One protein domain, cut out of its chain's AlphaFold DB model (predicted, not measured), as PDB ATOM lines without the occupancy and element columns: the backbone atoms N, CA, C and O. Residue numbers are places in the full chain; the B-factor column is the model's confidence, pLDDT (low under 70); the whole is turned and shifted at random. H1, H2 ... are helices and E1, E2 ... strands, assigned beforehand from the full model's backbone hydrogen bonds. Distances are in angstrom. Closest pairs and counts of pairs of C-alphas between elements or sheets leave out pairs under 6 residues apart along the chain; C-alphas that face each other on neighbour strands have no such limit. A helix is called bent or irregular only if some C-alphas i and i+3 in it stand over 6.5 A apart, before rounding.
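AT A GLANCE: This is residues 36 to 151 and 268 to 302 of the 302 residues of an uncharacterized protein of Paraburkholderia rhizosphaerae (UniProt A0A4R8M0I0). Five helices, H2 to H6, pack into a bundle, and from one end of it the short two-stranded sheet E3 and E4 leads to a long loop, residues 58 to 76, that makes much of the length. A small strand hairpin, E1 and E2, packs on H2, and the one-turn helix H1 begins the way out to the loop. The printed part has 151 residues, in the order E1 E2 H1 E3 H2 H3 H4 E4 H5 H6, with two antiparallel sheets of two strands; the class is mostly helix. It is only just compact, close to loose, with a radius of gyration of the C-alphas of 17.5 A, and spans 63 by 32 by 30 A, only just elongated.

HOW THE PARTS SIT: E3, residues 77 to 81, and E4, residues 148 to 151, are antiparallel at 146 degrees; N 78 and O 151 are 2.8 A apart, within hydrogen-bond range. H6, residues 290 to 301, is the hub, touching four helices. It touches H5, residues 269 to 287, at a shallow tilt of 9 degrees, opposite ways, a helical hairpin, closest at C-alphas of Asn 285 and Arg 293, 6.4 A. It touches H2, residues 85 to 103, closest at C-alphas of Met 100 and Ala 290, 5.2 A. With residues 137 to 141 alone, H4, residues 130 to 142, touches H6 at a steep tilt of 39 degrees, closest at C-alphas of Ile 141 and Leu 301, 6.6 A. H3, residues 107 to 120, only just touches H6, with 3 pairs of C-alphas within 8 A, closest at Pro 117 and Arg 295, 6.9 A. E1, residues 36 to 38, and E2, residues 44 to 47, are an antiparallel hairpin; N 37 and O 45 are 2.8 A apart. The closest C-alphas of E2 and H2 are those of Ile 44 and Thr 98, 4.9 A. H1, residues 54 to 57, touches no helix. Every O i to N i+4 pair is within hydrogen-bond range in H4, against 12 of 15 in H2, 8 of 10 in H3, 13 of 15 in H5 and 6 of 8 in H6; H1 is too short for such a pair.

IN THESE COORDINATES: E1 begins at C-alpha 36 (46.968, 30.046, -24.139), and H6, 17.8 A long, ends at C-alpha 301 (35.216, 24.702, -8.065). H5 is 29.1 A long, H2 25.2 A, H3 20.5 A, H4 18.3 A and E3 12.8 A. H5 is irregular, with C-alphas 284 and 287 7.6 A apart; H2 and H3 only just are, at 6.6 A for C-alphas 87 and 90 and for 114 and 117.

THE WHOLE: The C-alphas of Gly 71 and Arg 106 are farthest apart, 63.1 A. Residues 152 to 267 are cut out, leaving 10.4 A between C-alphas 151 and 268. The link from H1 to E3 is long. Mean pLDDT of the printed part is 86.1; residue 150 and residues 268 to 273 are under 70.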
ATOM      1  N   ILE A  36      47.148  28.621 -24.440       94.62
ATOM      2  CA  ILE A  36      46.968  30.046 -24.139       94.62
ATOM      3  C   ILE A  36      47.716  30.826 -25.218       94.62
ATOM      4  O   ILE A  36      48.891  30.558 -25.458       94.62
ATOM      5  N   LEU A  37      47.037  31.750 -25.891       93.50
ATOM      6  CA  LEU A  37      47.641  32.682 -26.839       93.50
ATOM      7  C   LEU A  37      47.446  34.110 -26.344       93.50
ATOM      8  O   LEU A  37      46.391  34.442 -25.813       93.50
ATOM      9  N   ARG A  38      48.450  34.953 -26.572       92.06
ATOM     10  CA  ARG A  38      48.391  36.395 -26.318       92.06
ATOM     11  C   ARG A  38      48.181  37.123 -27.636       92.06
ATOM     12  O   ARG A  38      48.885  36.841 -28.607       92.06
ATOM     13  N   THR A  39      47.208  38.026 -27.692       89.25
ATOM     14  CA  THR A  39      47.059  38.952 -28.820       89.25
ATOM     15  C   THR A  39      48.126  40.049 -28.735       89.25
ATOM     16  O   THR A  39      48.683  40.280 -27.659       89.25
ATOM     17  N   PRO A  40      48.399  40.778 -29.834       84.06
ATOM     18  CA  PRO A  40      49.279  41.949 -29.798       84.06
ATOM     19  C   PRO A  40      48.850  43.022 -28.783       84.06
ATOM     20  O   PRO A  40      49.687  43.773 -28.300       84.06
ATOM     21  N   ASN A  41      47.563  43.057 -28.425       84.06
ATOM     22  CA  ASN A  41      46.993  44.009 -27.469       84.06
ATOM     23  C   ASN A  41      47.095  43.525 -26.009       84.06
ATOM     24  O   ASN A  41      46.543  44.153 -25.107       84.06
ATOM     25  N   GLY A  42      47.763  42.391 -25.774       80.25
ATOM     26  CA  GLY A  42      47.886  41.778 -24.453       80.25
ATOM     27  C   GLY A  42      46.630  41.036 -23.989       80.25
ATOM     28  O   GLY A  42      46.535  40.700 -22.812       80.25
ATOM     29  N   ASP A  43      45.666  40.772 -24.878       91.62
ATOM     30  CA  ASP A  43      44.488  39.974 -24.527       91.62
ATOM     31  C   ASP A  43      44.810  38.482 -24.565       91.62
ATOM     32  O   ASP A  43      45.532  37.995 -25.441       91.62
ATOM     33  N   ILE A  44      44.228  37.740 -23.631       94.12
ATOM     34  CA  ILE A  44      44.384  36.298 -23.527       94.12
ATOM     35  C   ILE A  44      43.271  35.583 -24.283       94.12
ATOM     36  O   ILE A  44      42.084  35.766 -24.025       94.12
ATOM     37  N   ASN A  45      43.688  34.691 -25.176       93.88
ATOM     38  CA  ASN A  45      42.839  33.770 -25.907       93.88
ATOM     39  C   ASN A  45      43.195  32.330 -25.544       93.88
ATOM     40  O   ASN A  45      44.202  31.778 -25.993       93.88
ATOM     41  N   VAL A  46      42.326  31.685 -24.769       93.44
ATOM     42  CA  VAL A  46      42.355  30.238 -24.581       93.44
ATOM     43  C   VAL A  46      41.897  29.588 -25.887       93.44
ATOM     44  O   VAL A  46      40.770  29.783 -26.340       93.44
ATOM     45  N   VAL A  47      42.774  28.812 -26.516       91.31
ATOM     46  CA  VAL A  47      42.501  28.131 -27.787       91.31
ATOM     47  C   VAL A  47      42.318  26.637 -27.589       91.31
ATOM     48  O   VAL A  47      42.885  26.050 -26.671       91.31
ATOM     49  N   GLY A  48      41.537  26.013 -28.472       87.00
ATOM     50  CA  GLY A  48      41.166  24.603 -28.362       87.00
ATOM     51  C   GLY A  48      40.238  24.318 -27.174       87.00
ATOM     52  O   GLY A  48      39.754  25.230 -26.503       87.00
ATOM     53  N   ARG A  49      39.977  23.032 -26.927       84.44
ATOM     54  CA  ARG A  49      39.202  22.552 -25.775       84.44
ATOM     55  C   ARG A  49      40.089  21.665 -24.898       84.44
ATOM     56  O   ARG A  49      40.776  20.805 -25.456       84.44
ATOM     57  N   PRO A  50      40.117  21.863 -23.570       87.44
ATOM     58  CA  PRO A  50      40.844  20.981 -22.674       87.44
ATOM     59  C   PRO A  50      40.243  19.576 -22.700       87.44
ATOM     60  O   PRO A  50      39.046  19.392 -22.917       87.44
ATOM     61  N   GLU A  51      41.080  18.575 -22.450       81.69
ATOM     62  CA  GLU A  51      40.584  17.229 -22.189       81.69
ATOM     63  C   GLU A  51      39.849  17.158 -20.847       81.69
ATOM     64  O   GLU A  51      40.082  17.961 -19.939       81.69
ATOM     65  N   TRP A  52      38.993  16.146 -20.724       74.75
ATOM     66  CA  TRP A  52      38.319  15.805 -19.477       74.75
ATOM     67  C   TRP A  52      39.342  15.468 -18.389       74.75
ATOM     68  O   TRP A  52      40.312  14.741 -18.633       74.75
ATOM     69  N   THR A  53      39.109  15.981 -17.182       79.69
ATOM     70  CA  THR A  53      39.880  15.605 -15.992       79.69
ATOM     71  C   THR A  53      39.612  14.139 -15.637       79.69
ATOM     72  O   THR A  53      38.612  13.564 -16.062       79.69
ATOM     73  N   THR A  54      40.489  13.515 -14.847       75.94
ATOM     74  CA  THR A  54      40.269  12.143 -14.357       75.94
ATOM     75  C   THR A  54      38.953  12.028 -13.582       75.94
ATOM     76  O   THR A  54      38.142  11.178 -13.918       75.94
ATOM     77  N   GLN A  55      38.682  12.971 -12.671       74.38
ATOM     78  CA  GLN A  55      37.428  13.046 -11.900       74.38
ATOM     79  C   GLN A  55      36.186  13.063 -12.803       74.38
ATOM     80  O   GLN A  55      35.189  12.411 -12.529       74.38
ATOM     81  N   ALA A  56      36.257  13.788 -13.918       73.38
ATOM     82  CA  ALA A  56      35.176  13.852 -14.887       73.38
ATOM     83  C   ALA A  56      34.999  12.550 -15.690       73.38
ATOM     84  O   ALA A  56      33.886  12.218 -16.095       73.38
ATOM     85  N   LYS A  57      36.092  11.820 -15.944       79.44
ATOM     86  CA  LYS A  57      36.074  10.510 -16.619       79.44
ATOM     87  C   LYS A  57      35.546   9.397 -15.707       79.44
ATOM     88  O   LYS A  57      34.957   8.452 -16.218       79.44
ATOM     89  N   GLU A  58      35.749   9.527 -14.398       81.56
ATOM     90  CA  GLU A  58      35.306   8.579 -13.363       81.56
ATOM     91  C   GLU A  58      33.803   8.649 -13.070       81.56
ATOM     92  O   GLU A  58      33.272   7.732 -12.454       81.56
ATOM     93  N   LEU A  59      33.099   9.693 -13.523       74.75
ATOM     94  CA  LEU A  59      31.641   9.749 -13.422       74.75
ATOM     95  C   LEU A  59      31.030   8.550 -14.154       74.75
ATOM     96  O   LEU A  59      31.173   8.436 -15.375       74.75
ATOM     97  N   GLU A  60      30.357   7.667 -13.430       80.00
ATOM     98  CA  GLU A  60      29.647   6.533 -14.015       80.00
ATOM     99  C   GLU A  60      28.427   7.035 -14.795       80.00
ATOM    100  O   GLU A  60      27.677   7.883 -14.317       80.00
ATOM    101  N   VAL A  61      28.266   6.547 -16.025       81.88
ATOM    102  CA  VAL A  61      27.114   6.837 -16.886       81.88
ATOM    103  C   VAL A  61      26.650   5.550 -17.528       81.88
ATOM    104  O   VAL A  61      27.480   4.762 -17.994       81.88
ATOM    105  N   ASN A  62      25.338   5.351 -17.597       82.94
ATOM    106  CA  ASN A  62      24.807   4.211 -18.324       82.94
ATOM    107  C   ASN A  62      25.074   4.371 -19.831       82.94
ATOM    108  O   ASN A  62      24.567   5.297 -20.458       82.94
ATOM    109  N   GLN A  63      25.864   3.475 -20.423       84.31
ATOM    110  CA  GLN A  63      26.060   3.386 -21.879       84.31
ATOM    111  C   GLN A  63      25.355   2.166 -22.491       84.31
ATOM    112  O   GLN A  63      25.446   1.960 -23.698       84.31
ATOM    113  N   ASP A  64      24.698   1.335 -21.678       85.69
ATOM    114  CA  ASP A  64      24.000   0.140 -22.140       85.69
ATOM    115  C   ASP A  64      22.545   0.480 -22.481       85.69
ATOM    116  O   ASP A  64      21.742   0.843 -21.617       85.69
ATOM    117  N   GLU A  65      22.212   0.348 -23.765       83.81
ATOM    118  CA  GLU A  65      20.878   0.615 -24.308       83.81
ATOM    119  C   GLU A  65      19.812  -0.370 -23.809       83.81
ATOM    120  O   GLU A  65      18.626  -0.086 -23.948       83.81
ATOM    121  N   ASN A  66      20.214  -1.512 -23.237       89.06
ATOM    122  CA  ASN A  66      19.314  -2.579 -22.793       89.06
ATOM    123  C   ASN A  66      19.273  -2.746 -21.266       89.06
ATOM    124  O   ASN A  66      18.569  -3.630 -20.760       89.06
ATOM    125  N   LEU A  67      20.012  -1.920 -20.517       87.38
ATOM    126  CA  LEU A  67      20.087  -2.037 -19.065       87.38
ATOM    127  C   LEU A  67      18.701  -1.874 -18.443       87.38
ATOM    128  O   LEU A  67      18.053  -0.843 -18.588       87.38
ATOM    129  N   THR A  68      18.267  -2.880 -17.692       88.94
ATOM    130  CA  THR A  68      16.970  -2.886 -17.014       88.94
ATOM    131  C   THR A  68      17.181  -3.057 -15.512       88.94
ATOM    132  O   THR A  68      17.850  -3.993 -15.082       88.94
ATOM    133  N   VAL A  69      16.588  -2.180 -14.700       89.25
ATOM    134  CA  VAL A  69      16.622  -2.246 -13.230       89.25
ATOM    135  C   VAL A  69      15.188  -2.386 -12.728       89.25
ATOM    136  O   VAL A  69      14.329  -1.577 -13.065       89.25
ATOM    137  N   ASN A  70      14.906  -3.434 -11.946       91.56
ATOM    138  CA  ASN A  70      13.555  -3.767 -11.467       91.56
ATOM    139  C   ASN A  70      12.504  -3.883 -12.593       91.56
ATOM    140  O   ASN A  70      11.359  -3.472 -12.429       91.56
ATOM    141  N   GLY A  71      12.898  -4.414 -13.755       89.19
ATOM    142  CA  GLY A  71      12.013  -4.544 -14.920       89.19
ATOM    143  C   GLY A  71      11.780  -3.244 -15.701       89.19
ATOM    144  O   GLY A  71      11.016  -3.252 -16.662       89.19
ATOM    145  N   VAL A  72      12.438  -2.140 -15.327       85.31
ATOM    146  CA  VAL A  72      12.334  -0.841 -16.006       85.31
ATOM    147  C   VAL A  72      13.625  -0.531 -16.761       85.31
ATOM    148  O   VAL A  72      14.711  -0.588 -16.184       85.31
ATOM    149  N   LEU A  73      13.503  -0.191 -18.047       83.12
ATOM    150  CA  LEU A  73      14.627   0.219 -18.891       83.12
ATOM    151  C   LEU A  73      15.266   1.503 -18.342       83.12
ATOM    152  O   LEU A  73      14.595   2.527 -18.183       83.12
ATOM    153  N   VAL A  74      16.565   1.451 -18.067       79.50
ATOM    154  CA  VAL A  74      17.363   2.595 -17.631       79.50
ATOM    155  C   VAL A  74      17.830   3.357 -18.874       79.50
ATOM    156  O   VAL A  74      18.419   2.751 -19.767       79.50
ATOM    157  N   PRO A  75      17.590   4.676 -18.974       78.56
ATOM    158  CA  PRO A  75      18.018   5.442 -20.139       78.56
ATOM    159  C   PRO A  75      19.540   5.451 -20.314       78.56
ATOM    160  O   PRO A  75      20.281   5.437 -19.333       78.56
ATOM    161  N   VAL A  76      20.001   5.534 -21.564       81.00
ATOM    162  CA  VAL A  76      21.408   5.809 -21.889       81.00
ATOM    163  C   VAL A  76      21.728   7.252 -21.526       81.00
ATOM    164  O   VAL A  76      21.011   8.173 -21.923       81.00
ATOM    165  N   GLU A  77      22.826   7.457 -20.821       78.06
ATOM    166  CA  GLU A  77      23.280   8.754 -20.337       78.06
ATOM    167  C   GLU A  77      24.486   9.246 -21.148       78.06
ATOM    168  O   GLU A  77      25.237   8.473 -21.730       78.06
ATOM    169  N   ASP A  78      24.694  10.554 -21.204       73.31
ATOM    170  CA  ASP A  78      25.892  11.196 -21.747       73.31
ATOM    171  C   ASP A  78      26.397  12.221 -20.732       73.31
ATOM    172  O   ASP A  78      25.608  12.890 -20.061       73.31
ATOM    173  N   ARG A  79      27.722  12.362 -20.619       74.62
ATOM    174  CA  ARG A  79      28.329  13.347 -19.719       74.62
ATOM    175  C   ARG A  79      28.347  14.691 -20.424       74.62
ATOM    176  O   ARG A  79      29.120  14.909 -21.362       74.62
ATOM    177  N   ARG A  80      27.539  15.626 -19.941       72.50
ATOM    178  CA  ARG A  80      27.377  16.928 -20.583       72.50
ATOM    179  C   ARG A  80      27.729  18.082 -19.693       72.50
ATOM    180  O   ARG A  80      27.505  18.037 -18.493       72.50
ATOM    181  N   HIS A  81      28.291  19.107 -20.328       74.88
ATOM    182  CA  HIS A  81      28.594  20.342 -19.633       74.88
ATOM    183  C   HIS A  81      27.305  21.150 -19.482       74.88
ATOM    184  O   HIS A  81      26.637  21.387 -20.490       74.88
ATOM    185  N   LEU A  82      26.984  21.580 -18.263       74.38
ATOM    186  CA  LEU A  82      25.938  22.574 -18.022       74.38
ATOM    187  C   LEU A  82      26.335  23.913 -18.650       74.38
ATOM    188  O   LEU A  82      25.549  24.516 -19.372       74.38
ATOM    189  N   LEU A  83      27.583  24.333 -18.424       77.50
ATOM    190  CA  LEU A  83      28.184  25.512 -19.039       77.50
ATOM    191  C   LEU A  83      28.968  25.102 -20.285       77.50
ATOM    192  O   LEU A  83      29.966  24.373 -20.212       77.50
ATOM    193  N   HIS A  84      28.535  25.584 -21.444       79.06
ATOM    194  CA  HIS A  84      29.133  25.227 -22.717       79.06
ATOM    195  C   HIS A  84      30.554  25.803 -22.831       79.06
ATOM    196  O   HIS A  84      30.803  26.982 -22.573       79.06
ATOM    197  N   TRP A  85      31.519  24.977 -23.256       84.50
ATOM    198  CA  TRP A  85      32.931  25.383 -23.300       84.50
ATOM    199  C   TRP A  85      33.161  26.615 -24.179       84.50
ATOM    200  O   TRP A  85      33.790  27.576 -23.752       84.50
ATOM    201  N   ASP A  86      32.666  26.582 -25.415       80.38
ATOM    202  CA  ASP A  86      32.967  27.622 -26.400       80.38
ATOM    203  C   ASP A  86      32.173  28.917 -26.188       80.38
ATOM    204  O   ASP A  86      32.606  29.955 -26.694       80.38
ATOM    205  N   GLU A  87      31.042  28.841 -25.481       74.62
ATOM    206  CA  GLU A  87      30.056  29.927 -25.357       74.62
ATOM    207  C   GLU A  87      30.077  30.577 -23.978       74.62
ATOM    208  O   GLU A  87      29.957  31.793 -23.886       74.62
ATOM    209  N   ASP A  88      30.303  29.787 -22.929       84.44
ATOM    210  CA  ASP A  88      30.259  30.267 -21.553       84.44
ATOM    211  C   ASP A  88      31.666  30.297 -20.962       84.44
ATOM    212  O   ASP A  88      32.212  31.358 -20.657       84.44
ATOM    213  N   LEU A  89      32.305  29.128 -20.855       89.00
ATOM    214  CA  LEU A  89      33.549  29.001 -20.099       89.00
ATOM    215  C   LEU A  89      34.719  29.721 -20.764       89.00
ATOM    216  O   LEU A  89      35.428  30.474 -20.100       89.00
ATOM    217  N   ARG A  90      34.950  29.510 -22.063       92.31
ATOM    218  CA  ARG A  90      36.092  30.107 -22.763       92.31
ATOM    219  C   ARG A  90      36.016  31.639 -22.783       92.31
ATOM    220  O   ARG A  90      37.032  32.243 -22.447       92.31
ATOM    221  N   PRO A  91      34.887  32.291 -23.124       91.56
ATOM    222  CA  PRO A  91      34.799  33.749 -23.047       91.56
ATOM    223  C   PRO A  91      35.047  34.299 -21.636       91.56
ATOM    224  O   PRO A  91      35.792  35.269 -21.488       91.56
ATOM    225  N   ILE A  92      34.507  33.649 -20.597       93.69
ATOM    226  CA  ILE A  92      34.748  34.037 -19.199       93.69
ATOM    227  C   ILE A  92      36.236  33.895 -18.844       93.69
ATOM    228  O   ILE A  92      36.838  34.834 -18.323       93.69
ATOM    229  N   LEU A  93      36.857  32.757 -19.176       95.62
ATOM    230  CA  LEU A  93      38.281  32.504 -18.937       95.62
ATOM    231  C   LEU A  93      39.166  33.528 -19.653       95.62
ATOM    232  O   LEU A  93      40.061  34.092 -19.029       95.62
ATOM    233  N   ASN A  94      38.898  33.807 -20.932       95.38
ATOM    234  CA  ASN A  94      39.613  34.828 -21.700       95.38
ATOM    235  C   ASN A  94      39.520  36.190 -21.008       95.38
ATOM    236  O   ASN A  94      40.534  36.863 -20.834       95.38
ATOM    237  N   SER A  95      38.317  36.582 -20.578       94.62
ATOM    238  CA  SER A  95      38.079  37.872 -19.932       94.62
ATOM    239  C   SER A  95      38.826  38.003 -18.601       94.62
ATOM    240  O   SER A  95      39.511  39.001 -18.374       94.62
ATOM    241  N   VAL A  96      38.748  36.985 -17.739       96.19
ATOM    242  CA  VAL A  96      39.402  36.995 -16.421       96.19
ATOM    243  C   VAL A  96      40.921  36.921 -16.557       96.19
ATOM    244  O   VAL A  96      41.626  37.700 -15.924       96.19
ATOM    245  N   PHE A  97      41.449  36.032 -17.403       96.25
ATOM    246  CA  PHE A  97      42.896  35.919 -17.602       96.25
ATOM    247  C   PHE A  97      43.491  37.169 -18.244       96.25
ATOM    248  O   PHE A  97      44.564  37.596 -17.833       96.25
ATOM    249  N   THR A  98      42.772  37.801 -19.176       95.19
ATOM    250  CA  THR A  98      43.169  39.103 -19.727       95.19
ATOM    251  C   THR A  98      43.247  40.166 -18.636       95.19
ATOM    252  O   THR A  98      44.217  40.916 -18.584       95.19
ATOM    253  N   ALA A  99      42.248  40.236 -17.749       94.62
ATOM    254  CA  ALA A  99      42.249  41.203 -16.656       94.62
ATOM    255  C   ALA A  99      43.425  40.969 -15.695       94.62
ATOM    256  O   ALA A  99      44.137  41.913 -15.364       94.62
ATOM    257  N   MET A 100      43.680  39.712 -15.320       95.62
ATOM    258  CA  MET A 100      44.813  39.345 -14.465       95.62
ATOM    259  C   MET A 100      46.153  39.722 -15.103       95.62
ATOM    260  O   MET A 100      47.021  40.280 -14.440       95.62
ATOM    261  N   GLU A 101      46.329  39.448 -16.393       93.06
ATOM    262  CA  GLU A 101      47.582  39.738 -17.092       93.06
ATOM    263  C   GLU A 101      47.821  41.243 -17.287       93.06
ATOM    264  O   GLU A 101      48.962  41.701 -17.231       93.06
ATOM    265  N   LYS A 102      46.750  42.031 -17.444       92.25
ATOM    266  CA  LYS A 102      46.832  43.497 -17.504       92.25
ATOM    267  C   LYS A 102      47.101  44.135 -16.138       92.25
ATOM    268  O   LYS A 102      47.813  45.133 -16.082       92.25
ATOM    269  N   GLU A 103      46.553  43.579 -15.057       93.56
ATOM    270  CA  GLU A 103      46.775  44.086 -13.694       93.56
ATOM    271  C   GLU A 103      48.199  43.778 -13.199       93.56
ATOM    272  O   GLU A 103      48.864  44.644 -12.629       93.56
ATOM    273  N   PHE A 104      48.712  42.573 -13.471       92.25
ATOM    274  CA  PHE A 104      50.017  42.113 -12.986       92.25
ATOM    275  C   PHE A 104      51.065  42.074 -14.099       92.25
ATOM    276  O   PHE A 104      51.326  41.039 -14.710       92.25
ATOM    277  N   THR A 105      51.743  43.204 -14.310       84.38
ATOM    278  CA  THR A 105      52.775  43.357 -15.358       84.38
ATOM    279  C   THR A 105      54.050  42.541 -15.110       84.38
ATOM    280  O   THR A 105      54.838  42.316 -16.031       84.38
ATOM    281  N   ARG A 106      54.274  42.073 -13.874       89.81
ATOM    282  CA  ARG A 106      55.421  41.236 -13.501       89.81
ATOM    283  C   ARG A 106      55.009  39.760 -13.429       89.81
ATOM    284  O   ARG A 106      54.189  39.407 -12.579       89.81
ATOM    285  N   PRO A 107      55.642  38.860 -14.206       86.19
ATOM    286  CA  PRO A 107      55.264  37.444 -14.241       86.19
ATOM    287  C   PRO A 107      55.303  36.733 -12.882       86.19
ATOM    288  O   PRO A 107      54.492  35.847 -12.632       86.19
ATOM    289  N   GLY A 108      56.235  37.109 -11.998       90.94
ATOM    290  CA  GLY A 108      56.342  36.525 -10.657       90.94
ATOM    291  C   GLY A 108      55.173  36.896  -9.739       90.94
ATOM    292  O   GLY A 108      54.701  36.050  -8.983       90.94
ATOM    293  N   GLU A 109      54.675  38.131  -9.845       93.62
ATOM    294  CA  GLU A 109      53.507  38.601  -9.093       93.62
ATOM    295  C   GLU A 109      52.244  37.900  -9.607       93.62
ATOM    296  O   GLU A 109      51.552  37.251  -8.825       93.62
ATOM    297  N   LEU A 110      52.026  37.885 -10.929       95.38
ATOM    298  CA  LEU A 110      50.908  37.164 -11.554       95.38
ATOM    299  C   LEU A 110      50.889  35.677 -11.172       95.38
ATOM    300  O   LEU A 110      49.844  35.119 -10.842       95.38
ATOM    301  N   LEU A 111      52.052  35.023 -11.187       95.50
ATOM    302  CA  LEU A 111      52.166  33.620 -10.800       95.50
ATOM    303  C   LEU A 111      51.741  33.390  -9.344       95.50
ATOM    304  O   LEU A 111      51.064  32.402  -9.058       95.50
ATOM    305  N   SER A 112      52.122  34.288  -8.432       94.25
ATOM    306  CA  SER A 112      51.725  34.223  -7.022       94.25
ATOM    307  C   SER A 112      50.206  34.345  -6.867       94.25
ATOM    308  O   SER A 112      49.585  33.534  -6.175       94.25
ATOM    309  N   GLU A 113      49.600  35.295  -7.583       95.62
ATOM    310  CA  GLU A 113      48.156  35.553  -7.553       95.62
ATOM    311  C   GLU A 113      47.330  34.404  -8.139       95.62
ATOM    312  O   GLU A 113      46.271  34.071  -7.612       95.62
ATOM    313  N   LEU A 114      47.826  33.733  -9.183       95.62
ATOM    314  CA  LEU A 114      47.186  32.527  -9.719       95.62
ATOM    315  C   LEU A 114      47.341  31.326  -8.774       95.62
ATOM    316  O   LEU A 114      46.446  30.489  -8.653       95.62
ATOM    317  N   LYS A 115      48.484  31.219  -8.091       95.12
ATOM    318  CA  LYS A 115      48.811  30.068  -7.244       95.12
ATOM    319  C   LYS A 115      48.079  30.086  -5.903       95.12
ATOM    320  O   LYS A 115      47.571  29.045  -5.481       95.12
ATOM    321  N   ALA A 116      48.052  31.223  -5.210       93.12
ATOM    322  CA  ALA A 116      47.592  31.291  -3.821       93.12
ATOM    323  C   ALA A 116      46.129  30.820  -3.620       93.12
ATOM    324  O   ALA A 116      45.901  29.986  -2.738       93.12
ATOM    325  N   PRO A 117      45.146  31.228  -4.450       93.69
ATOM    326  CA  PRO A 117      43.756  30.787  -4.301       93.69
ATOM    327  C   PRO A 117      43.541  29.291  -4.567       93.69
ATOM    328  O   PRO A 117      42.633  28.688  -3.994       93.69
ATOM    329  N   LEU A 118      44.366  28.682  -5.426       93.81
ATOM    330  CA  LEU A 118      44.327  27.243  -5.706       93.81
ATOM    331  C   LEU A 118      44.925  26.433  -4.552       93.81
ATOM    332  O   LEU A 118      44.386  25.387  -4.189       93.81
ATOM    333  N   ALA A 119      46.006  26.932  -3.945       91.25
ATOM    334  CA  ALA A 119      46.610  26.322  -2.764       91.25
ATOM    335  C   ALA A 119      45.656  26.354  -1.557       91.25
ATOM    336  O   ALA A 119      45.529  25.350  -0.859       91.25
ATOM    337  N   ALA A 120      44.926  27.459  -1.360       90.62
ATOM    338  CA  ALA A 120      43.895  27.571  -0.323       90.62
ATOM    339  C   ALA A 120      42.780  26.517  -0.486       90.62
ATOM    340  O   ALA A 120      42.304  25.960   0.500       90.62
ATOM    341  N   ARG A 121      42.441  26.172  -1.735       90.81
ATOM    342  CA  ARG A 121      41.502  25.097  -2.108       90.81
ATOM    343  C   ARG A 121      42.122  23.696  -2.117       90.81
ATOM    344  O   ARG A 121      41.485  22.739  -2.541       90.81
ATOM    345  N   ARG A 122      43.375  23.555  -1.666       90.56
ATOM    346  CA  ARG A 122      44.127  22.287  -1.612       90.56
ATOM    347  C   ARG A 122      44.285  21.599  -2.973       90.56
ATOM    348  O   ARG A 122      44.473  20.385  -3.042       90.56
ATOM    349  N   TYR A 123      44.261  22.360  -4.067       88.31
ATOM    350  CA  TYR A 123      44.543  21.804  -5.384       88.31
ATOM    351  C   TYR A 123      46.037  21.521  -5.548       88.31
ATOM    352  O   TYR A 123      46.871  22.425  -5.508       88.31
ATOM    353  N   VAL A 124      46.368  20.255  -5.805       81.75
ATOM    354  CA  VAL A 124      47.723  19.827  -6.168       81.75
ATOM    355  C   VAL A 124      47.902  19.969  -7.681       81.75
ATOM    356  O   VAL A 124      47.122  19.426  -8.465       81.75
ATOM    357  N   THR A 125      48.932  20.703  -8.101       85.62
ATOM    358  CA  THR A 125      49.249  20.933  -9.516       85.62
ATOM    359  C   THR A 125      50.752  20.872  -9.764       85.62
ATOM    360  O   THR A 125      51.550  21.290  -8.931       85.62
ATOM    361  N   THR A 126      51.140  20.364 -10.934       87.25
ATOM    362  CA  THR A 126      52.526  20.390 -11.429       87.25
ATOM    363  C   THR A 126      52.837  21.658 -12.230       87.25
ATOM    364  O   THR A 126      53.927  21.771 -12.793       87.25
ATOM    365  N   ALA A 127      51.893  22.606 -12.298       90.50
ATOM    366  CA  ALA A 127      52.043  23.870 -13.006       90.50
ATOM    367  C   ALA A 127      53.198  24.711 -12.441       90.50
ATOM    368  O   ALA A 127      53.305  24.913 -11.228       90.50
ATOM    369  N   LYS A 128      54.054  25.218 -13.336       91.94
ATOM    370  CA  LYS A 128      55.231  26.026 -12.974       91.94
ATOM    371  C   LYS A 128      55.179  27.438 -13.541       91.94
ATOM    372  O   LYS A 128      55.746  28.347 -12.948       91.94
ATOM    373  N   THR A 129      54.510  27.618 -14.674       94.50
ATOM    374  CA  THR A 129      54.414  28.899 -15.385       94.50
ATOM    375  C   THR A 129      52.995  29.461 -15.320       94.50
ATOM    376  O   THR A 129      52.046  28.709 -15.093       94.50
ATOM    377  N   VAL A 130      52.835  30.765 -15.566       94.50
ATOM    378  CA  VAL A 130      51.517  31.428 -15.674       94.50
ATOM    379  C   VAL A 130      50.590  30.651 -16.619       94.50
ATOM    380  O   VAL A 130      49.476  30.288 -16.242       94.50
ATOM    381  N   ASP A 131      51.089  30.282 -17.800       94.94
ATOM    382  CA  ASP A 131      50.326  29.530 -18.800       94.94
ATOM    383  C   ASP A 131      49.954  28.119 -18.337       94.94
ATOM    384  O   ASP A 131      48.917  27.588 -18.740       94.94
ATOM    385  N   ASP A 132      50.791  27.465 -17.525       94.75
ATOM    386  CA  ASP A 132      50.436  26.171 -16.937       94.75
ATOM    387  C   ASP A 132      49.301  26.322 -15.923       94.75
ATOM    388  O   ASP A 132      48.388  25.498 -15.915       94.75
ATOM    389  N   TYR A 133      49.331  27.375 -15.098       95.88
ATOM    390  CA  TYR A 133      48.277  27.657 -14.121       95.88
ATOM    391  C   TYR A 133      46.956  28.009 -14.805       95.88
ATOM    392  O   TYR A 133      45.928  27.416 -14.477       95.88
ATOM    393  N   MET A 134      46.969  28.879 -15.817       96.19
ATOM    394  CA  MET A 134      45.773  29.191 -16.612       96.19
ATOM    395  C   MET A 134      45.200  27.936 -17.288       96.19
ATOM    396  O   MET A 134      43.996  27.680 -17.218       96.19
ATOM    397  N   ARG A 135      46.057  27.087 -17.879       95.25
ATOM    398  CA  ARG A 135      45.632  25.795 -18.453       95.25
ATOM    399  C   ARG A 135      45.084  24.839 -17.402       95.25
ATOM    400  O   ARG A 135      44.128  24.120 -17.689       95.25
ATOM    401  N   PHE A 136      45.682  24.800 -16.216       94.00
ATOM    402  CA  PHE A 136      45.211  23.981 -15.106       94.00
ATOM    403  C   PHE A 136      43.806  24.405 -14.670       94.00
ATOM    404  O   PHE A 136      42.916  23.559 -14.618       94.00
ATOM    405  N   VAL A 137      43.586  25.704 -14.448       94.75
ATOM    406  CA  VAL A 137      42.280  26.269 -14.076       94.75
ATOM    407  C   VAL A 137      41.232  25.951 -15.139       94.75
ATOM    408  O   VAL A 137      40.188  25.388 -14.824       94.75
ATOM    409  N   ALA A 138      41.538  26.220 -16.410       94.38
ATOM    410  CA  ALA A 138      40.649  25.926 -17.530       94.38
ATOM    411  C   ALA A 138      40.258  24.438 -17.602       94.38
ATOM    412  O   ALA A 138      39.087  24.114 -17.799       94.38
ATOM    413  N   ARG A 139      41.214  23.521 -17.395       92.12
ATOM    414  CA  ARG A 139      40.937  22.075 -17.318       92.12
ATOM    415  C   ARG A 139      40.054  21.726 -16.125       92.12
ATOM    416  O   ARG A 139      39.134  20.930 -16.284       92.12
ATOM    417  N   LYS A 140      40.331  22.296 -14.948       91.38
ATOM    418  CA  LYS A 140      39.585  22.018 -13.715       91.38
ATOM    419  C   LYS A 140      38.141  22.493 -13.790       91.38
ATOM    420  O   LYS A 140      37.260  21.710 -13.470       91.38
ATOM    421  N   ILE A 141      37.904  23.707 -14.282       90.81
ATOM    422  CA  ILE A 141      36.553  24.253 -14.463       90.81
ATOM    423  C   ILE A 141      35.785  23.449 -15.515       90.81
ATOM    424  O   ILE A 141      34.666  23.012 -15.259       90.81
ATOM    425  N   ASN A 142      36.400  23.182 -16.674       87.69
ATOM    426  CA  ASN A 142      35.749  22.395 -17.723       87.69
ATOM    427  C   ASN A 142      35.385  20.985 -17.231       87.69
ATOM    428  O   ASN A 142      34.279  20.520 -17.470       87.69
ATOM    429  N   GLY A 143      36.303  20.311 -16.536       83.94
ATOM    430  CA  GLY A 143      36.096  18.967 -15.999       83.94
ATOM    431  C   GLY A 143      35.603  18.926 -14.553       83.94
ATOM    432  O   GLY A 143      35.923  17.960 -13.863       83.94
ATOM    433  N   SER A 144      34.916  19.959 -14.062       84.50
ATOM    434  CA  SER A 144      34.318  19.924 -12.723       84.50
ATOM    435  C   SER A 144      33.094  19.002 -12.739       84.50
ATOM    436  O   SER A 144      32.241  19.194 -13.604       84.50
ATOM    437  N   PRO A 145      32.948  18.036 -11.812       77.06
ATOM    438  CA  PRO A 145      31.736  17.222 -11.695       77.06
ATOM    439  C   PRO A 145      30.449  18.043 -11.547       77.06
ATOM    440  O   PRO A 145      29.385  17.603 -11.968       77.06
ATOM    441  N   ASP A 146      30.534  19.253 -10.995       76.12
ATOM    442  CA  ASP A 146      29.385  20.158 -10.892       76.12
ATOM    443  C   ASP A 146      28.975  20.753 -12.235       76.12
ATOM    444  O   ASP A 146      27.800  21.034 -12.449       76.12
ATOM    445  N   ASN A 147      29.918  20.871 -13.168       76.38
ATOM    446  CA  ASN A 147      29.610  21.222 -14.544       76.38
ATOM    447  C   ASN A 147      29.093  20.028 -15.343       76.38
ATOM    448  O   ASN A 147      28.703  20.211 -16.485       76.38
ATOM    449  N   LEU A 148      29.156  18.809 -14.804       77.00
ATOM    450  CA  LEU A 148      28.936  17.578 -15.548       77.00
ATOM    451  C   LEU A 148      27.713  16.853 -15.015       77.00
ATOM    452  O   LEU A 148      27.767  16.181 -13.989       77.00
ATOM    453  N   VAL A 149      26.603  16.978 -15.736       72.06
ATOM    454  CA  VAL A 149      25.361  16.303 -15.368       72.06
ATOM    455  C   VAL A 149      25.127  15.155 -16.343       72.06
ATOM    456  O   VAL A 149      25.062  15.402 -17.553       72.06
ATOM    457  N   PRO A 150      25.070  13.903 -15.851       69.81
ATOM    458  CA  PRO A 150      24.636  12.791 -16.672       69.81
ATOM    459  C   PRO A 150      23.157  12.986 -16.988       69.81
ATOM    460  O   PRO A 150      22.339  13.213 -16.099       69.81
ATOM    461  N   ASP A 151      22.832  12.949 -18.270       72.81
ATOM    462  CA  ASP A 151      21.455  13.048 -18.739       72.81
ATOM    463  C   ASP A 151      21.306  12.259 -20.039       72.81
ATOM    464  O   ASP A 151      22.299  11.870 -20.658       72.81
ATOM    465  N   THR A 268      18.401  18.411 -12.061       53.38
ATOM    466  CA  THR A 268      18.657  18.986 -10.721       53.38
ATOM    467  C   THR A 268      18.611  20.514 -10.639       53.38
ATOM    468  O   THR A 268      19.588  21.191 -10.971       53.38
ATOM    469  N   ARG A 269      17.484  21.047 -10.140       58.78
ATOM    470  CA  ARG A 269      17.260  22.490  -9.941       58.78
ATOM    471  C   ARG A 269      18.436  23.175  -9.247       58.78
ATOM    472  O   ARG A 269      18.784  24.275  -9.645       58.78
ATOM    473  N   ASP A 270      19.106  22.502  -8.315       59.44
ATOM    474  CA  ASP A 270      20.165  23.113  -7.510       59.44
ATOM    475  C   ASP A 270      21.504  23.246  -8.252       59.44
ATOM    476  O   ASP A 270      22.125  24.304  -8.194       59.44
ATOM    477  N   LYS A 271      21.942  22.229  -9.014       64.50
ATOM    478  CA  LYS A 271      23.180  22.314  -9.822       64.50
ATOM    479  C   LYS A 271      23.025  23.280 -10.991       64.50
ATOM    480  O   LYS A 271      23.933  24.062 -11.284       64.50
ATOM    481  N   THR A 272      21.852  23.263 -11.620       66.94
ATOM    482  CA  THR A 272      21.486  24.209 -12.676       66.94
ATOM    483  C   THR A 272      21.389  25.629 -12.113       66.94
ATOM    484  O   THR A 272      21.985  26.541 -12.675       66.94
ATOM    485  N   ALA A 273      20.740  25.826 -10.959       69.50
ATOM    486  CA  ALA A 273      20.657  27.131 -10.301       69.50
ATOM    487  C   ALA A 273      22.030  27.649  -9.857       69.50
ATOM    488  O   ALA A 273      22.332  28.811 -10.111       69.50
ATOM    489  N   LYS A 274      22.886  26.801  -9.269       76.75
ATOM    490  CA  LYS A 274      24.274  27.147  -8.916       76.75
ATOM    491  C   LYS A 274      25.060  27.589 -10.151       76.75
ATOM    492  O   LYS A 274      25.683  28.647 -10.127       76.75
ATOM    493  N   SER A 275      24.985  26.824 -11.243       78.12
ATOM    494  CA  SER A 275      25.701  27.138 -12.488       78.12
ATOM    495  C   SER A 275      25.200  28.430 -13.137       78.12
ATOM    496  O   SER A 275      26.011  29.256 -13.551       78.12
ATOM    497  N   LEU A 276      23.881  28.652 -13.171       74.62
ATOM    498  CA  LEU A 276      23.277  29.886 -13.689       74.62
ATOM    499  C   LEU A 276      23.593  31.098 -12.805       74.62
ATOM    500  O   LEU A 276      23.907  32.171 -13.318       74.62
ATOM    501  N   ALA A 277      23.536  30.948 -11.479       80.31
ATOM    502  CA  ALA A 277      23.900  32.002 -10.535       80.31
ATOM    503  C   ALA A 277      25.371  32.400 -10.705       80.31
ATOM    504  O   ALA A 277      25.677  33.588 -10.821       80.31
ATOM    505  N   TRP A 278      26.260  31.410 -10.814       88.50
ATOM    506  CA  TRP A 278      27.674  31.633 -11.094       88.50
ATOM    507  C   TRP A 278      27.890  32.333 -12.443       88.50
ATOM    508  O   TRP A 278      28.605  33.330 -12.513       88.50
ATOM    509  N   GLN A 279      27.230  31.880 -13.511       83.62
ATOM    510  CA  GLN A 279      27.344  32.499 -14.833       83.62
ATOM    511  C   GLN A 279      26.866  33.958 -14.810       83.62
ATOM    512  O   GLN A 279      27.531  34.838 -15.356       83.62
ATOM    513  N   ASN A 280      25.747  34.241 -14.139       78.69
ATOM    514  CA  ASN A 280      25.226  35.597 -13.976       78.69
ATOM    515  C   ASN A 280      26.177  36.493 -13.176       78.69
ATOM    516  O   ASN A 280      26.366  37.653 -13.544       78.69
ATOM    517  N   MET A 281      26.807  35.964 -12.126       88.25
ATOM    518  CA  MET A 281      27.857  36.663 -11.383       88.25
ATOM    519  C   MET A 281      29.041  36.999 -12.301       88.25
ATOM    520  O   MET A 281      29.427  38.163 -12.391       88.25
ATOM    521  N   MET A 282      29.557  36.027 -13.062       91.81
ATOM    522  CA  MET A 282      30.680  36.248 -13.985       91.81
ATOM    523  C   MET A 282      30.354  37.221 -15.125       91.81
ATOM    524  O   MET A 282      31.233  37.943 -15.588       91.81
ATOM    525  N   ARG A 283      29.097  37.277 -15.586       81.06
ATOM    526  CA  ARG A 283      28.663  38.265 -16.591       81.06
ATOM    527  C   ARG A 283      28.613  39.686 -16.031       81.06
ATOM    528  O   ARG A 283      28.809  40.627 -16.790       81.06
ATOM    529  N   ARG A 284      28.339  39.843 -14.734       80.75
ATOM    530  CA  ARG A 284      28.236  41.147 -14.059       80.75
ATOM    531  C   ARG A 284      29.568  41.637 -13.495       80.75
ATOM    532  O   ARG A 284      29.727  42.835 -13.302       80.75
ATOM    533  N   ASN A 285      30.527  40.746 -13.248       84.56
ATOM    534  CA  ASN A 285      31.789  41.097 -12.593       84.56
ATOM    535  C   ASN A 285      32.852  41.707 -13.523       84.56
ATOM    536  O   ASN A 285      34.032  41.720 -13.185       84.56
ATOM    537  N   THR A 286      32.481  42.214 -14.700       78.19
ATOM    538  CA  THR A 286      33.445  42.770 -15.666       78.19
ATOM    539  C   THR A 286      34.155  44.028 -15.165       78.19
ATOM    540  O   THR A 286      35.256  44.311 -15.630       78.19
ATOM    541  N   GLU A 287      33.555  44.744 -14.212       79.50
ATOM    542  CA  GLU A 287      34.082  45.980 -13.608       79.50
ATOM    543  C   GLU A 287      34.808  45.740 -12.270       79.50
ATOM    544  O   GLU A 287      35.405  46.652 -11.702       79.50
ATOM    545  N   THR A 288      34.773  44.511 -11.753       88.31
ATOM    546  CA  THR A 288      35.389  44.128 -10.476       88.31
ATOM    547  C   THR A 288      36.920  43.990 -10.625       88.31
ATOM    548  O   THR A 288      37.384  43.617 -11.708       88.31
ATOM    549  N   PRO A 289      37.739  44.249  -9.580       92.50
ATOM    550  CA  PRO A 289      39.197  44.056  -9.644       92.50
ATOM    551  C   PRO A 289      39.601  42.649 -10.109       92.50
ATOM    552  O   PRO A 289      38.927  41.672  -9.772       92.50
ATOM    553  N   ALA A 290      40.703  42.498 -10.860       93.25
ATOM    554  CA  ALA A 290      40.997  41.229 -11.537       93.25
ATOM    555  C   ALA A 290      41.214  40.075 -10.552       93.25
ATOM    556  O   ALA A 290      40.760  38.957 -10.809       93.25
ATOM    557  N   ARG A 291      41.836  40.353  -9.397       94.50
ATOM    558  CA  ARG A 291      41.989  39.381  -8.299       94.50
ATOM    559  C   ARG A 291      40.658  38.793  -7.851       94.50
ATOM    560  O   ARG A 291      40.549  37.580  -7.678       94.50
ATOM    561  N   ASP A 292      39.659  39.644  -7.667       93.62
ATOM    562  CA  ASP A 292      38.342  39.233  -7.191       93.62
ATOM    563  C   ASP A 292      37.594  38.487  -8.293       93.62
ATOM    564  O   ASP A 292      37.084  37.399  -8.048       93.62
ATOM    565  N   ARG A 293      37.690  38.949  -9.547       94.38
ATOM    566  CA  ARG A 293      37.168  38.207 -10.708       94.38
ATOM    567  C   ARG A 293      37.757  36.803 -10.821       94.38
ATOM    568  O   ARG A 293      37.057  35.860 -11.184       94.38
ATOM    569  N   TYR A 294      39.047  36.650 -10.526       96.25
ATOM    570  CA  TYR A 294      39.703  35.347 -10.509       96.25
ATOM    571  C   TYR A 294      39.236  34.478  -9.336       96.25
ATOM    572  O   TYR A 294      39.022  33.280  -9.511       96.25
ATOM    573  N   ARG A 295      39.015  35.055  -8.153       94.69
ATOM    574  CA  ARG A 295      38.438  34.327  -7.010       94.69
ATOM    575  C   ARG A 295      37.006  33.871  -7.289       94.69
ATOM    576  O   ARG A 295      36.700  32.710  -7.028       94.69
ATOM    577  N   ASP A 296      36.189  34.734  -7.880       94.25
ATOM    578  CA  ASP A 296      34.822  34.438  -8.314       94.25
ATOM    579  C   ASP A 296      34.799  33.335  -9.373       94.25
ATOM    580  O   ASP A 296      34.013  32.392  -9.282       94.25
ATOM    581  N   LEU A 297      35.711  33.390 -10.350       95.06
ATOM    582  CA  LEU A 297      35.885  32.325 -11.340       95.06
ATOM    583  C   LEU A 297      36.132  30.976 -10.645       95.06
ATOM    584  O   LEU A 297      35.525  29.971 -11.008       95.06
ATOM    585  N   LEU A 298      37.014  30.955  -9.643       94.56
ATOM    586  CA  LEU A 298      37.349  29.739  -8.903       94.56
ATOM    587  C   LEU A 298      36.242  29.262  -7.958       94.56
ATOM    588  O   LEU A 298      36.279  28.097  -7.581       94.56
ATOM    589  N   SER A 299      35.250  30.094  -7.622       92.31
ATOM    590  CA  SER A 299      34.103  29.668  -6.801       92.31
ATOM    591  C   SER A 299      33.257  28.574  -7.456       92.31
ATOM    592  O   SER A 299      32.554  27.839  -6.777       92.31
ATOM    593  N   PHE A 300      33.368  28.398  -8.776       89.38
ATOM    594  CA  PHE A 300      32.740  27.277  -9.476       89.38
ATOM    595  C   PHE A 300      33.324  25.906  -9.101       89.38
ATOM    596  O   PHE A 300      32.745  24.868  -9.413       89.38
ATOM    597  N   LEU A 301      34.517  25.902  -8.506       87.00
ATOM    598  CA  LEU A 301      35.216  24.702  -8.065       87.00
ATOM    599  C   LEU A 301      34.933  24.346  -6.596       87.00
ATOM    600  O   LEU A 301      35.401  23.298  -6.151       87.00
ATOM    601  N   ASP A 302      34.228  25.221  -5.873       84.56
ATOM    602  CA  ASP A 302      33.814  25.043  -4.476       84.56
ATOM    603  C   ASP A 302      32.453  24.334  -4.414       84.56
ATOM    604  O   ASP A 302      32.278  23.425  -3.575       84.56
TER     605      ASP A 302